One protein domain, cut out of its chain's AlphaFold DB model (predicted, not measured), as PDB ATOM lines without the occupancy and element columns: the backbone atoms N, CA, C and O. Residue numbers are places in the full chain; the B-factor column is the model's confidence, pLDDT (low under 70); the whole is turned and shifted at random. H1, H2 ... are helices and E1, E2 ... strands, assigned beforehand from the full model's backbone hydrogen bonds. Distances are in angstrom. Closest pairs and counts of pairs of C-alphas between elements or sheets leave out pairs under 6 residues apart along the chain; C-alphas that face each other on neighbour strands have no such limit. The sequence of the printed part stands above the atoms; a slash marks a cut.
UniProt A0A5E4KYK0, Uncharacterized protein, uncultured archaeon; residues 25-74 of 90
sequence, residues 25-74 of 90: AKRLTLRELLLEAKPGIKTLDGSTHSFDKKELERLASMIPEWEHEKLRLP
ATOM      1  N   ALA A  25      -9.554  -4.691   2.915       69.12
ATOM      2  CA  ALA A  25      -9.017  -6.028   3.172       69.12
ATOM      3  C   ALA A  25      -8.829  -6.319   4.674       69.12
ATOM      4  O   ALA A  25      -8.741  -7.473   5.090       69.12
ATOM      5  N   LYS A  26      -8.752  -5.267   5.496       80.75
ATOM      6  CA  LYS A  26      -8.565  -5.333   6.947       80.75
ATOM      7  C   LYS A  26      -9.336  -4.191   7.610       80.75
ATOM      8  O   LYS A  26      -9.558  -3.160   6.991       80.75
ATOM      9  N   ARG A  27      -9.724  -4.358   8.873       89.31
ATOM     10  CA  ARG A  27     -10.145  -3.246   9.737       89.31
ATOM     11  C   ARG A  27      -9.035  -2.937  10.732       89.31
ATOM     12  O   ARG A  27      -8.426  -3.870  11.258       89.31
ATOM     13  N   LEU A  28      -8.795  -1.658  10.980       92.25
ATOM     14  CA  LEU A  28      -7.836  -1.184  11.978       92.25
ATOM     15  C   LEU A  28      -8.584  -0.580  13.158       92.25
ATOM     16  O   LEU A  28      -9.705  -0.096  13.009       92.25
ATOM     17  N   THR A  29      -7.987  -0.653  14.335       96.00
ATOM     18  CA  THR A  29      -8.507   0.006  15.531       96.00
ATOM     19  C   THR A  29      -8.342   1.519  15.419       96.00
ATOM     20  O   THR A  29      -7.450   2.007  14.720       96.00
ATOM     21  N   LEU A  30      -9.180   2.276  16.130       96.38
ATOM     22  CA  LEU A  30      -9.026   3.726  16.231       96.38
ATOM     23  C   LEU A  30      -7.623   4.082  16.751       96.38
ATOM     24  O   LEU A  30      -6.988   4.988  16.216       96.38
ATOM     25  N   ARG A  31      -7.103   3.313  17.718       96.25
ATOM     26  CA  ARG A  31      -5.739   3.483  18.237       96.25
ATOM     27  C   ARG A  31      -4.671   3.351  17.150       96.25
ATOM     28  O   ARG A  31      -3.810   4.219  17.049       96.25
ATOM     29  N   GLU A  32      -4.718   2.292  16.341       96.06
ATOM     30  CA  GLU A  32      -3.761   2.090  15.241       96.06
ATOM     31  C   GLU A  32      -3.819   3.251  14.237       96.06
ATOM     32  O   GLU A  32      -2.781   3.795  13.865       96.06
ATOM     33  N   LEU A  33      -5.024   3.687  13.861       95.44
ATOM     34  CA  LEU A  33      -5.213   4.761  12.884       95.44
ATOM     35  C   LEU A  33      -4.721   6.129  13.388       95.44
ATOM     36  O   LEU A  33      -4.182   6.909  12.606       95.44
ATOM     37  N   LEU A  34      -4.852   6.432  14.682       95.31
ATOM     38  CA  LEU A  34      -4.359   7.695  15.254       95.31
ATOM     39  C   LEU A  34      -2.823   7.800  15.236       95.31
ATOM     40  O   LEU A  34      -2.279   8.903  15.088       95.31
ATOM     41  N   LEU A  35      -2.127   6.662  15.349       95.44
ATOM     42  CA  LEU A  35      -0.662   6.589  15.312       95.44
ATOM     43  C   LEU A  35      -0.095   6.811  13.902       95.44
ATOM     44  O   LEU A  35       1.063   7.209  13.758       95.44
ATOM     45  N   GLU A  36      -0.890   6.595  12.855       93.19
ATOM     46  CA  GLU A  36      -0.455   6.798  11.477       93.19
ATOM     47  C   GLU A  36      -0.408   8.290  11.103       93.19
ATOM     48  O   GLU A  36      -1.300   9.088  11.411       93.19
ATOM     49  N   ALA A  37       0.644   8.697  10.385       90.75
ATOM     50  CA  ALA A  37       0.753  10.059   9.855       90.75
ATOM     51  C   ALA A  37      -0.272  10.330   8.738       90.75
ATOM     52  O   ALA A  37      -0.757  11.450   8.595       90.75
ATOM     53  N   LYS A  38      -0.595   9.299   7.951       91.25
ATOM     54  CA  LYS A  38      -1.591   9.318   6.875       91.25
ATOM     55  C   LYS A  38      -2.469   8.067   7.009       91.25
ATOM     56  O   LYS A  38      -2.140   7.064   6.379       91.25
ATOM     57  N   PRO A  39      -3.520   8.107   7.846       92.62
ATOM     58  CA  PRO A  39      -4.311   6.926   8.161       92.62
ATOM     59  C   PRO A  39      -5.063   6.417   6.933       92.62
ATOM     60  O   PRO A  39      -5.797   7.163   6.277       92.62
ATOM     61  N   GLY A  40      -4.898   5.135   6.622       90.19
ATOM     62  CA  GLY A  40      -5.577   4.530   5.485       90.19
ATOM     63  C   GLY A  40      -5.455   3.014   5.427       90.19
ATOM     64  O   GLY A  40      -4.566   2.408   6.012       90.19
ATOM     65  N   ILE A  41      -6.369   2.382   4.697       89.56
ATOM     66  CA  ILE A  41      -6.428   0.929   4.542       89.56
ATOM     67  C   ILE A  41      -6.465   0.579   3.059       89.56
ATOM     68  O   ILE A  41      -7.203   1.180   2.278       89.56
ATOM     69  N   LYS A  42      -5.695  -0.441   2.677       85.38
ATOM     70  CA  LYS A  42      -5.778  -1.019   1.337       85.38
ATOM     71  C   LYS A  42      -7.045  -1.857   1.183       85.38
ATOM     72  O   LYS A  42      -7.345  -2.735   1.997       85.38
ATOM     73  N   THR A  43      -7.772  -1.596   0.117       80.62
ATOM     74  CA  THR A  43      -8.898  -2.411  -0.341       80.62
ATOM     75  C   THR A  43      -8.397  -3.607  -1.149       80.62
ATOM     76  O   THR A  43      -7.232  -3.670  -1.557       80.62
ATOM     77  N   LEU A  44      -9.272  -4.586  -1.372       75.25
ATOM     78  CA  LEU A  44      -8.931  -5.794  -2.132       75.25
ATOM     79  C   LEU A  44      -8.650  -5.508  -3.620       75.25
ATOM     80  O   LEU A  44      -7.966  -6.293  -4.271       75.25
ATOM     81  N   ASP A  45      -9.134  -4.383  -4.150       74.94
ATOM     82  CA  ASP A  45      -8.836  -3.898  -5.503       74.94
ATOM     83  C   ASP A  45      -7.532  -3.085  -5.617       74.94
ATOM     84  O   ASP A  45      -7.177  -2.637  -6.706       74.94
ATOM     85  N   GLY A  46      -6.794  -2.922  -4.514       78.31
ATOM     86  CA  GLY A  46      -5.518  -2.208  -4.478       78.31
ATOM     87  C   GLY A  46      -5.641  -0.689  -4.337       78.31
ATOM     88  O   GLY A  46      -4.612  -0.019  -4.216       78.31
ATOM     89  N   SER A  47      -6.859  -0.139  -4.302       83.25
ATOM     90  CA  SER A  47      -7.075   1.257  -3.923       83.25
ATOM     91  C   SER A  47      -6.841   1.476  -2.417       83.25
ATOM     92  O   SER A  47      -6.543   0.554  -1.651       83.25
ATOM     93  N   THR A  48      -6.851   2.737  -1.986       85.62
ATOM     94  CA  THR A  48      -6.655   3.101  -0.577       85.62
ATOM     95  C   THR A  48      -7.876   3.848  -0.080       85.62
ATOM     96  O   THR A  48      -8.198   4.927  -0.573       85.62
ATOM     97  N   HIS A  49      -8.522   3.288   0.934       89.06
ATOM     98  CA  HIS A  49      -9.500   4.002   1.731       89.06
ATOM     99  C   HIS A  49      -8.747   4.865   2.743       89.06
ATOM    100  O   HIS A  49      -8.135   4.337   3.670       89.06
ATOM    101  N   SER A  50      -8.730   6.178   2.527       91.62
ATOM    102  CA  SER A  50      -8.095   7.132   3.442       91.62
ATOM    103  C   SER A  50      -9.087   7.609   4.496       91.62
ATOM    104  O   SER A  50     -10.275   7.743   4.214       91.62
ATOM    105  N   PHE A  51      -8.589   7.865   5.702       94.19
ATOM    106  CA  PHE A  51      -9.359   8.484   6.773       94.19
ATOM    107  C   PHE A  51      -8.916   9.936   6.951       94.19
ATOM    108  O   PHE A  51      -7.723  10.241   6.860       94.19
ATOM    109  N   ASP A  52      -9.854  10.833   7.254       94.75
ATOM    110  CA  ASP A  52      -9.491  12.166   7.731       94.75
ATOM    111  C   ASP A  52      -8.996  12.058   9.178       94.75
ATOM    112  O   ASP A  52      -9.719  11.643  10.088       94.75
ATOM    113  N   LYS A  53      -7.740  12.451   9.397       94.81
ATOM    114  CA  LYS A  53      -7.125  12.425  10.722       94.81
ATOM    115  C   LYS A  53      -7.886  13.286  11.736       94.81
ATOM    116  O   LYS A  53      -8.018  12.874  12.884       94.81
ATOM    117  N   LYS A  54      -8.456  14.419  11.318       96.00
ATOM    118  CA  LYS A  54      -9.239  15.292  12.205       96.00
ATOM    119  C   LYS A  54     -10.549  14.642  12.640       96.00
ATOM    120  O   LYS A  54     -10.985  14.839  13.771       96.00
ATOM    121  N   GLU A  55     -11.184  13.860  11.767       95.94
ATOM    122  CA  GLU A  55     -12.391  13.111  12.129       95.94
ATOM    123  C   GLU A  55     -12.077  11.969  13.098       95.94
ATOM    124  O   GLU A  55     -12.828  11.754  14.049       95.94
ATOM    125  N   LEU A  56     -10.940  11.287  12.919       96.50
ATOM    126  CA  LEU A  56     -10.460  10.277  13.867       96.50
ATOM    127  C   LEU A  56     -10.164  10.883  15.243       96.50
ATOM    128  O   LEU A  56     -10.594  10.335  16.252       96.50
ATOM    129  N   GLU A  57      -9.480  12.028  15.294       96.25
ATOM    130  CA  GLU A  57      -9.221  12.761  16.541       96.25
ATOM    131  C   GLU A  57     -10.529  13.212  17.210       96.25
ATOM    132  O   GLU A  57     -10.694  13.087  18.426       96.25
ATOM    133  N   ARG A  58     -11.512  13.662  16.419       96.94
ATOM    134  CA  ARG A  58     -12.848  13.994  16.925       96.94
ATOM    135  C   ARG A  58     -13.554  12.769  17.510       96.94
ATOM    136  O   ARG A  58     -14.096  12.872  18.608       96.94
ATOM    137  N   LEU A  59     -13.535  11.623  16.832       95.38
ATOM    138  CA  LEU A  59     -14.082  10.368  17.367       95.38
ATOM    139  C   LEU A  59     -13.378   9.959  18.666       95.38
ATOM    140  O   LEU A  59     -14.039   9.621  19.643       95.38
ATOM    141  N   ALA A  60     -12.049  10.058  18.695       96.38
ATOM    142  CA  ALA A  60     -11.232   9.757  19.864       96.38
ATOM    143  C   ALA A  60     -11.586  10.637  21.064       96.38
ATOM    144  O   ALA A  60     -11.581  10.153  22.191       96.38
ATOM    145  N   SER A  61     -11.957  11.899  20.832       97.19
ATOM    146  CA  SER A  61     -12.384  12.810  21.902       97.19
ATOM    147  C   SER A  61     -13.741  12.445  22.524       97.19
ATOM    148  O   SER A  61     -14.024  12.844  23.650       97.19
ATOM    149  N   MET A  62     -14.582  11.689  21.810       96.75
ATOM    150  CA  MET A  62     -15.917  11.275  22.265       96.75
ATOM    151  C   MET A  62     -15.925   9.903  22.947       96.75
ATOM    152  O   MET A  62     -16.911   9.542  23.588       96.75
ATOM    153  N   ILE A  63     -14.854   9.125  22.787       94.69
ATOM    154  CA  ILE A  63     -14.765   7.733  23.227       94.69
ATOM    155  C   ILE A  63     -13.646   7.623  24.266       94.69
ATOM    156  O   ILE A  63     -12.546   8.112  24.011       94.69
ATOM    157  N   PRO A  64     -13.865   6.961  25.415       96.31
ATOM    158  CA  PRO A  64     -12.796   6.744  26.384       96.31
ATOM    159  C   PRO A  64     -11.580   6.037  25.763       96.31
ATOM    160  O   PRO A  64     -11.736   5.103  24.984       96.31
ATOM    161  N   GLU A  65     -10.363   6.436  26.137       94.25
ATOM    162  CA  GLU A  65      -9.121   5.950  25.503       94.25
ATOM    163  C   GLU A  65      -8.965   4.417  25.536       94.25
ATOM    164  O   GLU A  65      -8.526   3.798  24.567       94.25
ATOM    165  N   TRP A  66      -9.413   3.770  26.614       94.25
ATOM    166  CA  TRP A  66      -9.383   2.311  26.769       94.25
ATOM    167  C   TRP A  66     -10.326   1.559  25.807       94.25
ATOM    168  O   TRP A  66     -10.187   0.350  25.624       94.25
ATOM    169  N   GLU A  67     -11.263   2.256  25.160       95.88
ATOM    170  CA  GLU A  67     -12.134   1.719  24.106       95.88
ATOM    171  C   GLU A  67     -11.546   1.912  22.695       95.88
ATOM    172  O   GLU A  67     -12.028   1.308  21.733       95.88
ATOM    173  N   HIS A  68     -10.471   2.697  22.531       96.25
ATOM    174  CA  HIS A  68      -9.884   2.967  21.207       96.25
ATOM    175  C   HIS A  68      -9.299   1.714  20.542       96.25
ATOM    176  O   HIS A  68      -9.231   1.644  19.315       96.25
ATOM    177  N   GLU A  69      -8.909   0.702  21.324       95.75
ATOM    178  CA  GLU A  69      -8.477  -0.608  20.809       95.75
ATOM    179  C   GLU A  69      -9.643  -1.517  20.394       95.75
ATOM    180  O   GLU A  69      -9.445  -2.513  19.695       95.75
ATOM    181  N   LYS A  70     -10.871  -1.193  20.808       94.31
ATOM    182  CA  LYS A  70     -12.064  -1.993  20.509       94.31
ATOM    183  C   LYS A  70     -12.805  -1.468  19.289       94.31
ATOM    184  O   LYS A  70     -13.289  -2.266  18.481       94.31
ATOM    185  N   LEU A  71     -12.858  -0.146  19.110       93.44
ATOM    186  CA  LEU A  71     -13.482   0.451  17.933       93.44
ATOM    187  C   LEU A  71     -12.636   0.186  16.685       93.44
ATOM    188  O   LEU A  71     -11.536   0.715  16.542       93.44
ATOM    189  N   ARG A  72     -13.180  -0.599  15.751       93.19
ATOM    190  CA  ARG A  72     -12.549  -0.911  14.462       93.19
ATOM    191  C   ARG A  72     -13.189  -0.130  13.320       93.19
ATOM    192  O   ARG A  72     -14.411  -0.062  13.229       93.19
ATOM    193  N   LEU A  73     -12.380   0.373  12.396       93.00
ATOM    194  CA  LEU A  73     -12.805   1.150  11.233       93.00
ATOM    195  C   LEU A  73     -12.392   0.473   9.909       93.00
ATOM    196  O   LEU A  73     -11.396  -0.260   9.883       93.00
ATOM    197  N   PRO A  74     -13.154   0.690   8.816       89.12
ATOM    198  CA  PRO A  74     -14.397   1.474   8.762       89.12
ATOM    199  C   PRO A  74     -15.589   0.755   9.423       89.12
ATOM    200  O   PRO A  74     -15.523  -0.448   9.697       89.12
TER     201      PRO A  74
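What this domain is: This is residues 25 to 74 of the 90 residues of an uncharacterized protein of uncultured archaeon (UniProt A0A5E4KYK0). The model is a small elongated body with a two-stranded hairpin, E1 and E2, toward one end and two short helices, H1 and H2, packed at a steep tilt toward the other. After H2, residues 63 to 74 fold back without a named element, and residues 72 to 73 make a short antiparallel pairing with residues 28 to 29, just before H1. The printed part has 50 residues, with two named helices and two named strands in the order H1, E1, E2, H2; the sheet has the order E1 - E2 and is antiparallel. The class is mixed, helices and strands, though only 22 of the 50 residues are in named elements. The whole is compact, with a radius of gyration of the C-alphas of 10.8 A, and spans 34 by 19 by 14 A.

Where its parts are: The printed part begins at Ala 25, and H1 covers residues 30 to 35, beginning with C-alpha 30 at (-9.026, 3.726, 16.231). Strand E1, residues 40 to 42, is 6.9 A from first to last C-alpha. Between the strands, C-alpha 45 is at (-8.836, -3.898, -5.503). Strand E2 follows at residues 48 to 50, 5.9 A long. H2, the longest helix, covers residues 53 to 62, is 14.6 A long and ends with C-alpha 62 at (-15.917, 11.275, 22.265).

How they stand to each other: H1 and H2 touch, and their closest C-alphas, those of Leu 34 and Leu 56, are 6.8 A apart. They run opposite ways at a steep tilt of 48 degrees. In both helices every O i to N i+4 pair is within hydrogen-bond range. H1 and E1 have 1 pair of C-alphas within 8 A, those of Leu 33 and Gly 40, at 7.4 A. E1 and E2 form a hairpin of antiparallel neighbour strands, with 162 degrees between their directions. The C-alphas of residues 41 and 49 face each other at 5.2 A. N 41 and O 49 are within hydrogen-bond range at 2.8 A, as are N 49 and O 41 at 2.8 A. H1 and E2 are apart, and so are E1 and H2.

The domain as a whole: The two C-alphas farthest apart are those of Asp 45 and Pro 64, at 33.8 A. The C-alphas of Ala 25 and Pro 74, the first and last printed, are 10.8 A apart. The printed part has no cut. The links from H1 to E1, from E1 to E2 and from E2 to H2 are tight, and no link is long. The C-alphas of residues 63 to 74 lie 5 to 15 A from the mean of the C-alphas. The mean pLDDT of the printed part is 91.5, and residue 25 alone is under 70.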